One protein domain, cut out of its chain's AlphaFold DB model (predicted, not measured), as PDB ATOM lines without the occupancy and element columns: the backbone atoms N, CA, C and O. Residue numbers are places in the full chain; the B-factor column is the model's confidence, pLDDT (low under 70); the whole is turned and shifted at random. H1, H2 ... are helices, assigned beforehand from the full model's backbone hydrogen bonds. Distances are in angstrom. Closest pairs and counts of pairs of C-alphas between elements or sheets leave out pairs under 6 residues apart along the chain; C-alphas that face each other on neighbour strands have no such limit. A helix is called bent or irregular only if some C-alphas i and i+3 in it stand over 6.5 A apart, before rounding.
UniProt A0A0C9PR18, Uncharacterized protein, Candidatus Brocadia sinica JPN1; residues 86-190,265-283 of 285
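What this domain is: This is residues 86 to 190 and 265 to 283 of the 285 residues of an uncharacterized protein of Candidatus Brocadia sinica JPN1 (UniProt A0A0C9PR18). A long rod of helices: H1 and H7 lie side by side, running opposite ways, and a head of shorter helices, H2 to H6 and H8, gathers at the end where H1 closes. In the head H5 and H8 lie side by side, and H6 stands crosswise to both. Residues 86 to 93 of H1 stick out. The printed part has 124 residues, 107 of them in eight named helices, H1 to H8 in order, with no named strand; its class is all helix, and it is loose, with a radius of gyration of the C-alphas of 18.7 A and spans of 68 by 22 by 20 A.

How they stand to each other: H1, residues 86 to 120, has a kink of 39 degrees near residue 104. It touches H7, residues 176 to 190, at a shallow tilt of 4 degrees, opposite ways; the closest C-alphas, Ala 109 and Leu 178, are 5.1 A apart. Residues 110 to 117 of H1 touch H6, residues 161 to 173, about perpendicular at 74 degrees, closest at C-alphas 113 and 172, 5.3 A. H2, residues 123 to 129, only just touches H6, with 3 pairs of C-alphas within 8 A, closest Ile 129 and Ser 163, 5.9 A. H3, residues 131 to 135, only just touches H5, residues 146 to 159, with 3 such pairs, closest Ala 133 and Phe 156, 5.5 A. H4, residues 141 to 144, touches H5 only at the corner, closest at C-alphas 143 and 149, 5.2 A. H5 touches H8, residues 269 to 282, at a shallow tilt of 27 degrees, opposite ways, closest at C-alphas 150 and 281, 6.7 A. Every O i to N i+4 pair is within hydrogen-bond range in H3, H6, H7 and H8, against 28 of 31 in H1, 8 of 10 in H5 and 1 of 3 in H2, where 4 of 4 O i to N i+3 pairs are; H4 is too short for an i+4 pair.

Where its parts are: H1 begins at C-alpha 86 (37.214, 2.755, -40.254) and is 51.9 A long; H5, H6 and H7 are 20.7, 18.2 and 20.3 A. H1 and H5 are irregular: C-alphas 86 and 89 are 7.6 A apart, 147 and 150 7.3 A. H8, 19.9 A, ends at C-alpha 282 (20.507, -24.058, 9.033).

The domain as a whole: The farthest C-alphas, Met 86 and Leu 145, are 69.0 A apart. Residues 191 to 264 are not printed; C-alphas 190 and 265 are 17.6 A apart across this cut. The links printed whole are tight. No printed residue is under pLDDT 70.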
ATOM      1  N   MET A  86      38.594   2.406 -39.915       90.62
ATOM      2  CA  MET A  86      37.214   2.755 -40.254       90.62
ATOM      3  C   MET A  86      36.160   1.947 -39.489       90.62
ATOM      4  O   MET A  86      35.026   2.411 -39.356       90.62
ATOM      5  N   HIS A  87      36.487   0.732 -39.036       91.19
ATOM      6  CA  HIS A  87      35.486  -0.206 -38.515       91.19
ATOM      7  C   HIS A  87      35.701  -0.637 -37.066       91.19
ATOM      8  O   HIS A  87      34.734  -1.057 -36.428       91.19
ATOM      9  N   MET A  88      36.925  -0.545 -36.537       90.62
ATOM     10  CA  MET A  88      37.257  -1.123 -35.234       90.62
ATOM     11  C   MET A  88      36.424  -0.526 -34.100       90.62
ATOM     12  O   MET A  88      35.810  -1.271 -33.344       90.62
ATOM     13  N   GLU A  89      36.328   0.804 -34.026       88.38
ATOM     14  CA  GLU A  89      35.561   1.488 -32.979       88.38
ATOM     15  C   GLU A  89      34.091   1.037 -32.969       88.38
ATOM     16  O   GLU A  89      33.552   0.666 -31.928       88.38
ATOM     17  N   ALA A  90      33.445   0.990 -34.137       90.69
ATOM     18  CA  ALA A  90      32.052   0.567 -34.250       90.69
ATOM     19  C   ALA A  90      31.844  -0.894 -33.813       90.69
ATOM     20  O   ALA A  90      30.831  -1.212 -33.186       90.69
ATOM     21  N   LEU A  91      32.793  -1.782 -34.124       92.56
ATOM     22  CA  LEU A  91      32.743  -3.181 -33.699       92.56
ATOM     23  C   LEU A  91      32.963  -3.321 -32.188       92.56
ATOM     24  O   LEU A  91      32.205  -4.047 -31.548       92.56
ATOM     25  N   CYS A  92      33.924  -2.597 -31.611       90.69
ATOM     26  CA  CYS A  92      34.158  -2.570 -30.166       90.69
ATOM     27  C   CYS A  92      32.944  -2.014 -29.405       90.69
ATOM     28  O   CYS A  92      32.478  -2.642 -28.456       90.69
ATOM     29  N   ASN A  93      32.362  -0.908 -29.877       90.56
ATOM     30  CA  ASN A  93      31.146  -0.328 -29.301       90.56
ATOM     31  C   ASN A  93      29.961  -1.294 -29.388       90.56
ATOM     32  O   ASN A  93      29.202  -1.442 -28.430       90.56
ATOM     33  N   ARG A  94      29.811  -2.002 -30.515       93.75
ATOM     34  CA  ARG A  94      28.782  -3.037 -30.659       93.75
ATOM     35  C   ARG A  94      29.008  -4.195 -29.686       93.75
ATOM     36  O   ARG A  94      28.038  -4.669 -29.101       93.75
ATOM     37  N   LEU A  95      30.250  -4.644 -29.510       93.31
ATOM     38  CA  LEU A  95      30.588  -5.724 -28.583       93.31
ATOM     39  C   LEU A  95      30.271  -5.331 -27.133       93.31
ATOM     40  O   LEU A  95      29.605  -6.093 -26.432       93.31
ATOM     41  N   SER A  96      30.653  -4.115 -26.725       90.62
ATOM     42  CA  SER A  96      30.301  -3.552 -25.415       90.62
ATOM     43  C   SER A  96      28.786  -3.478 -25.229       90.62
ATOM     44  O   SER A  96      28.266  -3.970 -24.236       90.62
ATOM     45  N   GLY A  97      28.055  -2.963 -26.223       91.88
ATOM     46  CA  GLY A  97      26.597  -2.860 -26.147       91.88
ATOM     47  C   GLY A  97      25.891  -4.214 -26.011       91.88
ATOM     48  O   GLY A  97      24.898  -4.316 -25.293       91.88
ATOM     49  N   ILE A  98      26.401  -5.273 -26.656       93.88
ATOM     50  CA  ILE A  98      25.871  -6.636 -26.473       93.88
ATOM     51  C   ILE A  98      26.175  -7.141 -25.056       93.88
ATOM     52  O   ILE A  98      25.291  -7.720 -24.426       93.88
ATOM     53  N   LYS A  99      27.385  -6.901 -24.533       91.94
ATOM     54  CA  LYS A  99      27.740  -7.249 -23.148       91.94
ATOM     55  C   LYS A  99      26.804  -6.568 -22.148       91.94
ATOM     56  O   LYS A  99      26.180  -7.260 -21.349       91.94
ATOM     57  N   ASP A 100      26.623  -5.256 -22.259       91.88
ATOM     58  CA  ASP A 100      25.763  -4.479 -21.356       91.88
ATOM     59  C   ASP A 100      24.299  -4.935 -21.418       91.88
ATOM     60  O   ASP A 100      23.638  -5.079 -20.388       91.88
ATOM     61  N   LYS A 101      23.798  -5.238 -22.625       94.00
ATOM     62  CA  LYS A 101      22.445  -5.774 -22.844       94.00
ATOM     63  C   LYS A 101      22.205  -7.082 -22.081       94.00
ATOM     64  O   LYS A 101      21.102  -7.295 -21.578       94.00
ATOM     65  N   HIS A 102      23.200  -7.968 -22.031       94.06
ATOM     66  CA  HIS A 102      23.066  -9.311 -21.448       94.06
ATOM     67  C   HIS A 102      23.519  -9.406 -19.988       94.06
ATOM     68  O   HIS A 102      23.092 -10.330 -19.292       94.06
ATOM     69  N   ALA A 103      24.309  -8.446 -19.500       92.38
ATOM     70  CA  ALA A 103      24.928  -8.469 -18.174       92.38
ATOM     71  C   ALA A 103      23.931  -8.758 -17.039       92.38
ATOM     72  O   ALA A 103      24.155  -9.641 -16.212       92.38
ATOM     73  N   GLU A 104      22.789  -8.067 -17.020       92.94
ATOM     74  CA  GLU A 104      21.792  -8.232 -15.957       92.94
ATOM     75  C   GLU A 104      21.101  -9.605 -15.990       92.94
ATOM     76  O   GLU A 104      20.801 -10.176 -14.939       92.94
ATOM     77  N   ASN A 105      20.857 -10.152 -17.183       94.00
ATOM     78  CA  ASN A 105      20.238 -11.469 -17.331       94.00
ATOM     79  C   ASN A 105      21.202 -12.577 -16.912       94.00
ATOM     80  O   ASN A 105      20.797 -13.472 -16.173       94.00
ATOM     81  N   ILE A 106      22.472 -12.479 -17.321       94.44
ATOM     82  CA  ILE A 106      23.528 -13.398 -16.884       94.44
ATOM     83  C   ILE A 106      23.640 -13.343 -15.362       94.44
ATOM     84  O   ILE A 106      23.492 -14.369 -14.709       94.44
ATOM     85  N   ARG A 107      23.759 -12.145 -14.774       93.81
ATOM     86  CA  ARG A 107      23.849 -11.960 -13.318       93.81
ATOM     87  C   ARG A 107      22.676 -12.599 -12.569       93.81
ATOM     88  O   ARG A 107      22.880 -13.271 -11.557       93.81
ATOM     89  N   LYS A 108      21.443 -12.402 -13.049       94.50
ATOM     90  CA  LYS A 108      20.240 -13.024 -12.469       94.50
ATOM     91  C   LYS A 108      20.260 -14.544 -12.594       94.50
ATOM     92  O   LYS A 108      19.947 -15.221 -11.619       94.50
ATOM     93  N   ALA A 109      20.628 -15.071 -13.759       95.12
ATOM     94  CA  ALA A 109      20.710 -16.507 -13.993       95.12
ATOM     95  C   ALA A 109      21.798 -17.156 -13.125       95.12
ATOM     96  O   ALA A 109      21.539 -18.175 -12.495       95.12
ATOM     97  N   THR A 110      22.964 -16.521 -12.986       95.19
ATOM     98  CA  THR A 110      24.053 -16.960 -12.104       95.19
ATOM     99  C   THR A 110      23.602 -17.019 -10.645       95.19
ATOM    100  O   THR A 110      23.805 -18.022  -9.964       95.19
ATOM    101  N   GLU A 111      22.947 -15.964 -10.158       94.44
ATOM    102  CA  GLU A 111      22.422 -15.920  -8.793       94.44
ATOM    103  C   GLU A 111      21.307 -16.963  -8.584       94.44
ATOM    104  O   GLU A 111      21.250 -17.601  -7.534       94.44
ATOM    105  N   SER A 112      20.445 -17.186  -9.584       95.19
ATOM    106  CA  SER A 112      19.408 -18.225  -9.544       95.19
ATOM    107  C   SER A 112      20.008 -19.630  -9.501       95.19
ATOM    108  O   SER A 112      19.614 -20.423  -8.651       95.19
ATOM    109  N   ALA A 113      20.983 -19.924 -10.363       95.31
ATOM    110  CA  ALA A 113      21.708 -21.191 -10.398       95.31
ATOM    111  C   ALA A 113      22.381 -21.480  -9.049       95.31
ATOM    112  O   ALA A 113      22.236 -22.567  -8.486       95.31
ATOM    113  N   PHE A 114      23.047 -20.472  -8.473       95.50
ATOM    114  CA  PHE A 114      23.663 -20.587  -7.156       95.50
ATOM    115  C   PHE A 114      22.638 -20.881  -6.055       95.50
ATOM    116  O   PHE A 114      22.845 -21.794  -5.257       95.50
ATOM    117  N   ASN A 115      21.531 -20.130  -5.996       94.50
ATOM    118  CA  ASN A 115      20.517 -20.338  -4.962       94.50
ATOM    119  C   ASN A 115      19.810 -21.696  -5.130       94.50
ATOM    120  O   ASN A 115      19.626 -22.393  -4.136       94.50
ATOM    121  N   ASN A 116      19.518 -22.123  -6.363       93.94
ATOM    122  CA  ASN A 116      18.977 -23.455  -6.648       93.94
ATOM    123  C   ASN A 116      19.916 -24.558  -6.149       93.94
ATOM    124  O   ASN A 116      19.483 -25.482  -5.459       93.94
ATOM    125  N   TRP A 117      21.212 -24.465  -6.452       93.69
ATOM    126  CA  TRP A 117      22.199 -25.410  -5.934       93.69
ATOM    127  C   TRP A 117      22.249 -25.389  -4.398       93.69
ATOM    128  O   TRP A 117      22.200 -26.437  -3.756       93.69
ATOM    129  N   LEU A 118      22.282 -24.198  -3.795       93.44
ATOM    130  CA  LEU A 118      22.358 -24.011  -2.347       93.44
ATOM    131  C   LEU A 118      21.130 -24.564  -1.603       93.44
ATOM    132  O   LEU A 118      21.249 -25.072  -0.485       93.44
ATOM    133  N   GLU A 119      19.941 -24.472  -2.195       91.19
ATOM    134  CA  GLU A 119      18.716 -25.045  -1.634       91.19
ATOM    135  C   GLU A 119      18.739 -26.575  -1.669       91.19
ATOM    136  O   GLU A 119      18.317 -27.215  -0.702       91.19
ATOM    137  N   ASN A 120      19.314 -27.156  -2.723       88.69
ATOM    138  CA  ASN A 120      19.368 -28.602  -2.936       88.69
ATOM    139  C   ASN A 120      20.621 -29.280  -2.354       88.69
ATOM    140  O   ASN A 120      20.717 -30.507  -2.373       88.69
ATOM    141  N   ILE A 121      21.577 -28.514  -1.815       88.38
ATOM    142  CA  ILE A 121      22.810 -29.071  -1.254       88.38
ATOM    143  C   ILE A 121      22.527 -29.950  -0.028       88.38
ATOM    144  O   ILE A 121      21.836 -29.553   0.917       88.38
ATOM    145  N   SER A 122      23.103 -31.151  -0.025       81.88
ATOM    146  CA  SER A 122      22.981 -32.120   1.063       81.88
ATOM    147  C   SER A 122      24.289 -32.254   1.858       81.88
ATOM    148  O   SER A 122      25.363 -31.916   1.351       81.88
ATOM    149  N   PRO A 123      24.249 -32.816   3.084       74.25
ATOM    150  CA  PRO A 123      25.446 -33.168   3.850       74.25
ATOM    151  C   PRO A 123      26.499 -33.961   3.055       74.25
ATOM    152  O   PRO A 123      27.696 -33.755   3.249       74.25
ATOM    153  N   GLY A 124      26.062 -34.837   2.139       76.94
ATOM    154  CA  GLY A 124      26.948 -35.640   1.291       76.94
ATOM    155  C   GLY A 124      27.788 -34.799   0.328       76.94
ATOM    156  O   GLY A 124      28.965 -35.092   0.135       76.94
ATOM    157  N   ASN A 125      27.234 -33.696  -0.181       84.56
ATOM    158  CA  ASN A 125      27.932 -32.822  -1.125       84.56
ATOM    159  C   ASN A 125      29.104 -32.075  -0.475       84.56
ATOM    160  O   ASN A 125      30.122 -31.848  -1.118       84.56
ATOM    161  N   PHE A 126      29.035 -31.737   0.817       85.12
ATOM    162  CA  PHE A 126      30.160 -31.060   1.483       85.12
ATOM    163  C   PHE A 126      31.396 -31.948   1.620       85.12
ATOM    164  O   PHE A 126      32.519 -31.441   1.660       85.12
ATOM    165  N   ARG A 127      31.204 -33.270   1.672       89.00
ATOM    166  CA  ARG A 127      32.316 -34.219   1.649       89.00
ATOM    167  C   ARG A 127      32.994 -34.246   0.281       89.00
ATOM    168  O   ARG A 127      34.214 -34.338   0.235       89.00
ATOM    169  N   GLU A 128      32.226 -34.111  -0.799       89.56
ATOM    170  CA  GLU A 128      32.742 -34.020  -2.176       89.56
ATOM    171  C   GLU A 128      33.553 -32.741  -2.405       89.56
ATOM    172  O   GLU A 128      34.551 -32.776  -3.119       89.56
ATOM    173  N   ILE A 129      33.170 -31.631  -1.758       91.19
ATOM    174  CA  ILE A 129      33.914 -30.365  -1.828       91.19
ATOM    175  C   ILE A 129      35.338 -30.544  -1.292       91.19
ATOM    176  O   ILE A 129      36.302 -30.142  -1.939       91.19
ATOM    177  N   ASN A 130      35.486 -31.110  -0.089       93.06
ATOM    178  CA  ASN A 130      36.798 -31.370   0.497       93.06
ATOM    179  C   ASN A 130      36.714 -32.443   1.589       93.06
ATOM    180  O   ASN A 130      36.412 -32.149   2.748       93.06
ATOM    181  N   THR A 131      37.043 -33.688   1.234       92.56
ATOM    182  CA  THR A 131      36.956 -34.843   2.140       92.56
ATOM    183  C   THR A 131      37.764 -34.649   3.423       92.56
ATOM    184  O   THR A 131      37.273 -34.937   4.512       92.56
ATOM    185  N   SER A 132      38.996 -34.129   3.323       93.50
ATOM    186  CA  SER A 132      39.880 -33.985   4.488       93.50
ATOM    187  C   SER A 132      39.362 -32.942   5.476       93.50
ATOM    188  O   SER A 132      39.346 -33.190   6.683       93.50
ATOM    189  N   ALA A 133      38.925 -31.783   4.974       92.12
ATOM    190  CA  ALA A 133      38.337 -30.742   5.805       92.12
ATOM    191  C   ALA A 133      37.012 -31.220   6.406       92.12
ATOM    192  O   ALA A 133      36.789 -31.034   7.602       92.12
ATOM    193  N   PHE A 134      36.169 -31.885   5.609       92.44
ATOM    194  CA  PHE A 134      34.887 -32.422   6.051       92.44
ATOM    195  C   PHE A 134      35.051 -33.416   7.204       92.44
ATOM    196  O   PHE A 134      34.465 -33.209   8.266       92.44
ATOM    197  N   ASP A 135      35.888 -34.445   7.042       91.75
ATOM    198  CA  ASP A 135      36.067 -35.511   8.039       91.75
ATOM    199  C   ASP A 135      36.624 -34.965   9.376       91.75
ATOM    200  O   ASP A 135      36.344 -35.515  10.441       91.75
ATOM    201  N   LYS A 136      37.362 -33.844   9.342       92.69
ATOM    202  CA  LYS A 136      37.891 -33.144  10.530       92.69
ATOM    203  C   LYS A 136      36.924 -32.133  11.153       92.69
ATOM    204  O   LYS A 136      37.236 -31.592  12.211       92.69
ATOM    205  N   THR A 137      35.791 -31.840  10.514       91.81
ATOM    206  CA  THR A 137      34.876 -30.773  10.949       91.81
ATOM    207  C   THR A 137      33.414 -31.223  10.930       91.81
ATOM    208  O   THR A 137      32.910 -31.715  11.938       91.81
ATOM    209  N   ILE A 138      32.732 -31.067   9.795       88.94
ATOM    210  CA  ILE A 138      31.305 -31.343   9.598       88.94
ATOM    211  C   ILE A 138      30.998 -32.839   9.772       88.94
ATOM    212  O   ILE A 138      29.964 -33.194  10.332       88.94
ATOM    213  N   GLY A 139      31.913 -33.718   9.357       86.56
ATOM    214  CA  GLY A 139      31.784 -35.172   9.475       86.56
ATOM    215  C   GLY A 139      31.958 -35.718  10.897       86.56
ATOM    216  O   GLY A 139      31.724 -36.904  11.137       86.56
ATOM    217  N   LEU A 140      32.355 -34.885  11.864       87.88
ATOM    218  CA  LEU A 140      32.512 -35.320  13.248       87.88
ATOM    219  C   LEU A 140      31.152 -35.526  13.924       87.88
ATOM    220  O   LEU A 140      30.260 -34.689  13.825       87.88
ATOM    221  N   LYS A 141      31.027 -36.567  14.757       85.12
ATOM    222  CA  LYS A 141      29.808 -36.807  15.563       85.12
ATOM    223  C   LYS A 141      29.410 -35.595  16.420       85.12
ATOM    224  O   LYS A 141      28.224 -35.326  16.599       85.12
ATOM    225  N   ILE A 142      30.398 -34.842  16.912       85.56
ATOM    226  CA  ILE A 142      30.189 -33.631  17.721       85.56
ATOM    227  C   ILE A 142      29.574 -32.462  16.940       85.56
ATOM    228  O   ILE A 142      29.127 -31.505  17.564       85.56
ATOM    229  N   PHE A 143      29.510 -32.525  15.606       83.81
ATOM    230  CA  PHE A 143      28.860 -31.508  14.776       83.81
ATOM    231  C   PHE A 143      27.358 -31.372  15.068       83.81
ATOM    232  O   PHE A 143      26.784 -30.295  14.911       83.81
ATOM    233  N   THR A 144      26.736 -32.447  15.561       81.88
ATOM    234  CA  THR A 144      25.342 -32.457  16.038       81.88
ATOM    235  C   THR A 144      25.131 -31.595  17.290       81.88
ATOM    236  O   THR A 144      24.012 -31.174  17.581       81.88
ATOM    237  N   LEU A 145      26.203 -31.268  18.024       83.81
ATOM    238  CA  LEU A 145      26.137 -30.405  19.199       83.81
ATOM    239  C   LEU A 145      26.056 -28.937  18.766       83.81
ATOM    240  O   LEU A 145      27.027 -28.352  18.276       83.81
ATOM    241  N   ARG A 146      24.910 -28.301  19.036       79.50
ATOM    242  CA  ARG A 146      24.615 -26.905  18.658       79.50
ATOM    243  C   ARG A 146      25.721 -25.913  19.047       79.50
ATOM    244  O   ARG A 146      26.020 -25.008  18.276       79.50
ATOM    245  N   GLY A 147      26.355 -26.106  20.207       82.19
ATOM    246  CA  GLY A 147      27.424 -25.237  20.719       82.19
ATOM    247  C   GLY A 147      28.785 -25.373  20.023       82.19
ATOM    248  O   GLY A 147      29.649 -24.535  20.246       82.19
ATOM    249  N   LYS A 148      28.998 -26.407  19.195       85.62
ATOM    250  CA  LYS A 148      30.251 -26.627  18.442       85.62
ATOM    251  C   LYS A 148      30.100 -26.403  16.941       85.62
ATOM    252  O   LYS A 148      31.093 -26.255  16.238       85.62
ATOM    253  N   ARG A 149      28.864 -26.342  16.451       86.44
ATOM    254  CA  ARG A 149      28.547 -26.284  15.024       86.44
ATOM    255  C   ARG A 149      29.171 -25.087  14.306       86.44
ATOM    256  O   ARG A 149      29.844 -25.275  13.300       86.44
ATOM    257  N   ARG A 150      28.963 -23.871  14.820       88.94
ATOM    258  CA  ARG A 150      29.442 -22.634  14.179       88.94
ATOM    259  C   ARG A 150      30.964 -22.634  14.001       88.94
ATOM    260  O   ARG A 150      31.449 -22.287  12.927       88.94
ATOM    261  N   ASP A 151      31.691 -23.071  15.024       90.94
ATOM    262  CA  ASP A 151      33.155 -23.137  15.000       90.94
ATOM    263  C   ASP A 151      33.647 -24.156  13.967       90.94
ATOM    264  O   ASP A 151      34.542 -23.856  13.181       90.94
ATOM    265  N   LEU A 152      33.027 -25.341  13.919       91.75
ATOM    266  CA  LEU A 152      33.378 -26.386  12.952       91.75
ATOM    267  C   LEU A 152      33.080 -25.957  11.507       91.75
ATOM    268  O   LEU A 152      33.889 -26.224  10.623       91.75
ATOM    269  N   ILE A 153      31.975 -25.240  11.263       92.31
ATOM    270  CA  ILE A 153      31.684 -24.659   9.939       92.31
ATOM    271  C   ILE A 153      32.742 -23.616   9.571       92.31
ATOM    272  O   ILE A 153      33.246 -23.624   8.450       92.31
ATOM    273  N   GLY A 154      33.112 -22.735  10.507       92.44
ATOM    274  CA  GLY A 154      34.169 -21.747  10.284       92.44
ATOM    275  C   GLY A 154      35.510 -22.393   9.924       92.44
ATOM    276  O   GLY A 154      36.173 -21.954   8.984       92.44
ATOM    277  N   GLN A 155      35.879 -23.473  10.617       93.81
ATOM    278  CA  GLN A 155      37.088 -24.246  10.324       93.81
ATOM    279  C   GLN A 155      37.023 -24.934   8.957       93.81
ATOM    280  O   GLN A 155      38.014 -24.901   8.227       93.81
ATOM    281  N   PHE A 156      35.873 -25.510   8.591       93.88
ATOM    282  CA  PHE A 156      35.664 -26.115   7.274       93.88
ATOM    283  C   PHE A 156      35.875 -25.086   6.163       93.88
ATOM    284  O   PHE A 156      36.724 -25.286   5.299       93.88
ATOM    285  N   VAL A 157      35.161 -23.958   6.235       94.06
ATOM    286  CA  VAL A 157      35.241 -22.880   5.242       94.06
ATOM    287  C   VAL A 157      36.667 -22.352   5.112       94.06
ATOM    288  O   VAL A 157      37.164 -22.210   4.001       94.06
ATOM    289  N   SER A 158      37.350 -22.122   6.235       94.06
ATOM    290  CA  SER A 158      38.729 -21.613   6.218       94.06
ATOM    291  C   SER A 158      39.712 -22.614   5.604       94.06
ATOM    292  O   SER A 158      40.643 -22.218   4.916       94.06
ATOM    293  N   SER A 159      39.502 -23.912   5.840       93.75
ATOM    294  CA  SER A 159      40.403 -24.975   5.367       93.75
ATOM    295  C   SER A 159      40.121 -25.420   3.932       93.75
ATOM    296  O   SER A 159      40.963 -26.076   3.326       93.75
ATOM    297  N   ALA A 160      38.934 -25.115   3.405       94.12
ATOM    298  CA  ALA A 160      38.464 -25.575   2.104       94.12
ATOM    299  C   ALA A 160      38.069 -24.428   1.162       94.12
ATOM    300  O   ALA A 160      37.370 -24.693   0.189       94.12
ATOM    301  N   LYS A 161      38.483 -23.177   1.431       93.75
ATOM    302  CA  LYS A 161      38.035 -21.981   0.689       93.75
ATOM    303  C   LYS A 161      38.120 -22.171  -0.830       93.75
ATOM    304  O   LYS A 161      37.096 -22.092  -1.503       93.75
ATOM    305  N   ASP A 162      39.296 -22.508  -1.347       93.38
ATOM    306  CA  ASP A 162      39.515 -22.645  -2.794       93.38
ATOM    307  C   ASP A 162      38.702 -23.802  -3.390       93.38
ATOM    308  O   ASP A 162      38.119 -23.678  -4.465       93.38
ATOM    309  N   SER A 163      38.598 -24.921  -2.664       95.06
ATOM    310  CA  SER A 163      37.779 -26.064  -3.080       95.06
ATOM    311  C   SER A 163      36.290 -25.717  -3.106       95.06
ATOM    312  O   SER A 163      35.583 -26.150  -4.010       95.06
ATOM    313  N   ILE A 164      35.813 -24.923  -2.140       93.38
ATOM    314  CA  ILE A 164      34.437 -24.423  -2.087       93.38
ATOM    315  C   ILE A 164      34.165 -23.547  -3.308       93.38
ATOM    316  O   ILE A 164      33.194 -23.802  -4.012       93.38
ATOM    317  N   ILE A 165      35.018 -22.558  -3.584       92.50
ATOM    318  CA  ILE A 165      34.832 -21.651  -4.724       92.50
ATOM    319  C   ILE A 165      34.843 -22.418  -6.043       92.50
ATOM    320  O   ILE A 165      33.913 -22.277  -6.836       92.50
ATOM    321  N   PHE A 166      35.828 -23.293  -6.243       92.62
ATOM    322  CA  PHE A 166      35.904 -24.133  -7.435       92.62
ATOM    323  C   PHE A 166      34.659 -25.011  -7.603       92.62
ATOM    324  O   PHE A 166      34.095 -25.105  -8.694       92.62
ATOM    325  N   PHE A 167      34.192 -25.636  -6.519       92.44
ATOM    326  CA  PHE A 167      33.006 -26.482  -6.565       92.44
ATOM    327  C   PHE A 167      31.747 -25.674  -6.882       92.44
ATOM    328  O   PHE A 167      30.975 -26.081  -7.746       92.44
ATOM    329  N   ILE A 168      31.555 -24.516  -6.240       92.44
ATOM    330  CA  ILE A 168      30.422 -23.635  -6.530       92.44
ATOM    331  C   ILE A 168      30.451 -23.202  -7.999       92.44
ATOM    332  O   ILE A 168      29.429 -23.301  -8.672       92.44
ATOM    333  N   TYR A 169      31.612 -22.774  -8.507       92.12
ATOM    334  CA  TYR A 169      31.766 -22.364  -9.901       92.12
ATOM    335  C   TYR A 169      31.328 -23.478 -10.856       92.12
ATOM    336  O   TYR A 169      30.512 -23.231 -11.736       92.12
ATOM    337  N   ASN A 170      31.781 -24.717 -10.637       91.62
ATOM    338  CA  ASN A 170      31.390 -25.860 -11.468       91.62
ATOM    339  C   ASN A 170      29.889 -26.157 -11.414       91.62
ATOM    340  O   ASN A 170      29.291 -26.473 -12.439       91.62
ATOM    341  N   GLN A 171      29.277 -26.063 -10.233       92.00
ATOM    342  CA  GLN A 171      27.848 -26.333 -10.061       92.00
ATOM    343  C   GLN A 171      26.999 -25.271 -10.754       92.00
ATOM    344  O   GLN A 171      26.101 -25.606 -11.519       92.00
ATOM    345  N   VAL A 172      27.341 -23.998 -10.557       92.88
ATOM    346  CA  VAL A 172      26.681 -22.874 -11.225       92.88
ATOM    347  C   VAL A 172      26.854 -22.966 -12.740       92.88
ATOM    348  O   VAL A 172      25.876 -22.841 -13.466       92.88
ATOM    349  N   ASN A 173      28.060 -23.265 -13.230       91.25
ATOM    350  CA  ASN A 173      28.297 -23.441 -14.665       91.25
ATOM    351  C   ASN A 173      27.559 -24.639 -15.266       91.25
ATOM    352  O   ASN A 173      27.341 -24.670 -16.471       91.25
ATOM    353  N   SER A 174      27.174 -25.624 -14.461       91.56
ATOM    354  CA  SER A 174      26.428 -26.785 -14.952       91.56
ATOM    355  C   SER A 174      24.914 -26.536 -15.013       91.56
ATOM    356  O   SER A 174      24.181 -27.407 -15.475       91.56
ATOM    357  N   ASP A 175      24.433 -25.375 -14.555       94.94
ATOM    358  CA  ASP A 175      23.015 -25.020 -14.590       94.94
ATOM    359  C   ASP A 175      22.539 -24.743 -16.025       94.94
ATOM    360  O   ASP A 175      23.049 -23.860 -16.717       94.94
ATOM    361  N   THR A 176      21.528 -25.493 -16.469       94.69
ATOM    362  CA  THR A 176      21.000 -25.410 -17.837       94.69
ATOM    363  C   THR A 176      20.457 -24.023 -18.169       94.69
ATOM    364  O   THR A 176      20.706 -23.521 -19.263       94.69
ATOM    365  N   SER A 177      19.744 -23.381 -17.241       93.38
ATOM    366  CA  SER A 177      19.149 -22.064 -17.485       93.38
ATOM    367  C   SER A 177      20.218 -20.983 -17.625       93.38
ATOM    368  O   SER A 177      20.103 -20.116 -18.492       93.38
ATOM    369  N   LEU A 178      21.293 -21.045 -16.834       94.56
ATOM    370  CA  LEU A 178      22.449 -20.173 -17.025       94.56
ATOM    371  C   LEU A 178      23.134 -20.427 -18.375       94.56
ATOM    372  O   LEU A 178      23.428 -19.470 -19.092       94.56
ATOM    373  N   GLN A 179      23.347 -21.691 -18.748       94.75
ATOM    374  CA  GLN A 179      23.980 -22.035 -20.024       94.75
ATOM    375  C   GLN A 179      23.157 -21.585 -21.237       94.75
ATOM    376  O   GLN A 179      23.729 -21.152 -22.236       94.75
ATOM    377  N   GLU A 180      21.825 -21.601 -21.155       94.94
ATOM    378  CA  GLU A 180      20.958 -21.039 -22.197       94.94
ATOM    379  C   GLU A 180      21.167 -19.526 -22.364       94.94
ATOM    380  O   GLU A 180      21.299 -19.042 -23.492       94.94
ATOM    381  N   VAL A 181      21.252 -18.777 -21.259       94.94
ATOM    382  CA  VAL A 181      21.488 -17.322 -21.290       94.94
ATOM    383  C   VAL A 181      22.888 -17.000 -21.825       94.94
ATOM    384  O   VAL A 181      23.029 -16.141 -22.699       94.94
ATOM    385  N   ILE A 182      23.921 -17.715 -21.365       94.94
ATOM    386  CA  ILE A 182      25.292 -17.572 -21.886       94.94
ATOM    387  C   ILE A 182      25.341 -17.939 -23.375       94.94
ATOM    388  O   ILE A 182      25.997 -17.252 -24.157       94.94
ATOM    389  N   GLY A 183      24.605 -18.969 -23.796       95.00
ATOM    390  CA  GLY A 183      24.486 -19.365 -25.197       95.00
ATOM    391  C   GLY A 183      23.879 -18.267 -26.075       95.00
ATOM    392  O   GLY A 183      24.393 -17.991 -27.156       95.00
ATOM    393  N   GLN A 184      22.831 -17.583 -25.604       94.94
ATOM    394  CA  GLN A 184      22.246 -16.438 -26.316       94.94
ATOM    395  C   GLN A 184      23.237 -15.279 -26.455       94.94
ATOM    396  O   GLN A 184      23.363 -14.704 -27.539       94.94
ATOM    397  N   TYR A 185      23.973 -14.969 -25.386       95.44
ATOM    398  CA  TYR A 185      25.048 -13.981 -25.426       95.44
ATOM    399  C   TYR A 185      26.124 -14.362 -26.455       95.44
ATOM    400  O   TYR A 185      26.453 -13.559 -27.332       95.44
ATOM    401  N   ALA A 186      26.604 -15.610 -26.409       95.31
ATOM    402  CA  ALA A 186      27.612 -16.144 -27.322       95.31
ATOM    403  C   ALA A 186      27.183 -16.026 -28.795       95.31
ATOM    404  O   ALA A 186      27.965 -15.578 -29.635       95.31
ATOM    405  N   LEU A 187      25.926 -16.364 -29.107       95.94
ATOM    406  CA  LEU A 187      25.375 -16.261 -30.462       95.94
ATOM    407  C   LEU A 187      25.400 -14.825 -31.008       95.94
ATOM    408  O   LEU A 187      25.640 -14.631 -32.201       95.94
ATOM    409  N   GLU A 188      25.165 -13.819 -30.161       95.50
ATOM    410  CA  GLU A 188      25.170 -12.415 -30.585       95.50
ATOM    411  C   GLU A 188      26.587 -11.847 -30.749       95.50
ATOM    412  O   GLU A 188      26.830 -11.083 -31.691       95.50
ATOM    413  N   ILE A 189      27.526 -12.204 -29.865       95.19
ATOM    414  CA  ILE A 189      28.887 -11.654 -29.923       95.19
ATOM    415  C   ILE A 189      29.776 -12.337 -30.962       95.19
ATOM    416  O   ILE A 189      30.643 -11.672 -31.533       95.19
ATOM    417  N   GLN A 190      29.576 -13.633 -31.239       93.94
ATOM    418  CA  GLN A 190      30.504 -14.411 -32.064       93.94
ATOM    419  C   GLN A 190      30.732 -13.792 -33.452       93.94
ATOM    420  O   GLN A 190      31.890 -13.655 -33.854       93.94
ATOM    421  N   ILE A 265      30.732 -15.151 -15.844       83.31
ATOM    422  CA  ILE A 265      30.347 -15.488 -14.470       83.31
ATOM    423  C   ILE A 265      31.280 -14.761 -13.509       83.31
ATOM    424  O   ILE A 265      32.401 -15.202 -13.262       83.31
ATOM    425  N   GLU A 266      30.785 -13.669 -12.938       82.62
ATOM    426  CA  GLU A 266      31.445 -12.976 -11.835       82.62
ATOM    427  C   GLU A 266      30.953 -13.539 -10.498       82.62
ATOM    428  O   GLU A 266      29.754 -13.546 -10.202       82.62
ATOM    429  N   ILE A 267      31.892 -14.022  -9.682       81.62
ATOM    430  CA  ILE A 267      31.617 -14.546  -8.345       81.62
ATOM    431  C   ILE A 267      32.090 -13.542  -7.300       81.62
ATOM    432  O   ILE A 267      33.274 -13.236  -7.200       81.62
ATOM    433  N   ASP A 268      31.160 -13.108  -6.453       89.25
ATOM    434  CA  ASP A 268      31.493 -12.512  -5.162       89.25
ATOM    435  C   ASP A 268      31.738 -13.651  -4.159       89.25
ATOM    436  O   ASP A 268      30.802 -14.201  -3.563       89.25
ATOM    437  N   GLU A 269      33.009 -14.059  -4.049       92.38
ATOM    438  CA  GLU A 269      33.433 -15.226  -3.266       92.38
ATOM    439  C   GLU A 269      32.962 -15.138  -1.815       92.38
ATOM    440  O   GLU A 269      32.409 -16.099  -1.276       92.38
ATOM    441  N   ASP A 270      33.140 -13.975  -1.190       92.31
ATOM    442  CA  ASP A 270      32.819 -13.769   0.219       92.31
ATOM    443  C   ASP A 270      31.305 -13.813   0.449       92.31
ATOM    444  O   ASP A 270      30.835 -14.447   1.404       92.31
ATOM    445  N   LYS A 271      30.515 -13.222  -0.457       93.69
ATOM    446  CA  LYS A 271      29.049 -13.311  -0.410       93.69
ATOM    447  C   LYS A 271      28.571 -14.756  -0.549       93.69
ATOM    448  O   LYS A 271      27.691 -15.187   0.203       93.69
ATOM    449  N   TRP A 272      29.118 -15.513  -1.499       93.94
ATOM    450  CA  TRP A 272      28.686 -16.888  -1.771       93.94
ATOM    451  C   TRP A 272      29.105 -17.850  -0.662       93.94
ATOM    452  O   TRP A 272      28.282 -18.636  -0.185       93.94
ATOM    453  N   ILE A 273      30.335 -17.718  -0.159       94.00
ATOM    454  CA  ILE A 273      30.801 -18.432   1.035       94.00
ATOM    455  C   ILE A 273      29.919 -18.094   2.242       94.00
ATOM    456  O   ILE A 273      29.521 -18.993   2.987       94.00
ATOM    457  N   GLY A 274      29.563 -16.820   2.430       94.06
ATOM    458  CA  GLY A 274      28.666 -16.384   3.501       94.06
ATOM    459  C   GLY A 274      27.293 -17.059   3.430       94.06
ATOM    460  O   GLY A 274      26.791 -17.569   4.435       94.06
ATOM    461  N   LYS A 275      26.703 -17.143   2.232       93.94
ATOM    462  CA  LYS A 275      25.439 -17.861   2.010       93.94
ATOM    463  C   LYS A 275      25.566 -19.367   2.263       93.94
ATOM    464  O   LYS A 275      24.701 -19.936   2.933       93.94
ATOM    465  N   LEU A 276      26.653 -19.996   1.811       92.56
ATOM    466  CA  LEU A 276      26.941 -21.410   2.077       92.56
ATOM    467  C   LEU A 276      27.047 -21.696   3.578       92.56
ATOM    468  O   LEU A 276      26.451 -22.651   4.078       92.56
ATOM    469  N   LYS A 277      27.759 -20.835   4.309       91.94
ATOM    470  CA  LYS A 277      27.890 -20.913   5.766       91.94
ATOM    471  C   LYS A 277      26.526 -20.851   6.451       91.94
ATOM    472  O   LYS A 277      26.227 -21.700   7.288       91.94
ATOM    473  N   ASN A 278      25.680 -19.897   6.064       91.62
ATOM    474  CA  ASN A 278      24.334 -19.767   6.624       91.62
ATOM    475  C   ASN A 278      23.480 -21.014   6.347       91.62
ATOM    476  O   ASN A 278      22.770 -21.487   7.236       91.62
ATOM    477  N   ARG A 279      23.588 -21.595   5.144       90.25
ATOM    478  CA  ARG A 279      22.910 -22.853   4.805       90.25
ATOM    479  C   ARG A 279      23.401 -24.013   5.672       90.25
ATOM    480  O   ARG A 279      22.576 -24.742   6.215       90.25
ATOM    481  N   LEU A 280      24.713 -24.147   5.859       87.56
ATOM    482  CA  LEU A 280      25.327 -25.154   6.733       87.56
ATOM    483  C   LEU A 280      24.869 -25.039   8.192       87.56
ATOM    484  O   LEU A 280      24.629 -26.051   8.850       87.56
ATOM    485  N   GLU A 281      24.723 -23.815   8.701       87.25
ATOM    486  CA  GLU A 281      24.198 -23.578  10.048       87.25
ATOM    487  C   GLU A 281      22.725 -24.008  10.164       87.25
ATOM    488  O   GLU A 281      22.331 -24.567  11.196       87.25
ATOM    489  N   ALA A 282      21.943 -23.794   9.099       86.31
ATOM    490  CA  ALA A 282      20.507 -24.058   9.033       86.31
ATOM    491  C   ALA A 282      20.126 -25.523   8.757       86.31
ATOM    492  O   ALA A 282      19.045 -25.939   9.169       86.31
ATOM    493  N   LEU A 283      20.978 -26.308   8.084       78.50
ATOM    494  CA  LEU A 283      20.748 -27.736   7.828       78.50
ATOM    495  C   LEU A 283      20.618 -28.472   9.167       78.50
ATOM    496  O   LEU A 283      21.621 -28.727   9.818       78.50
TER     497      LEU A 283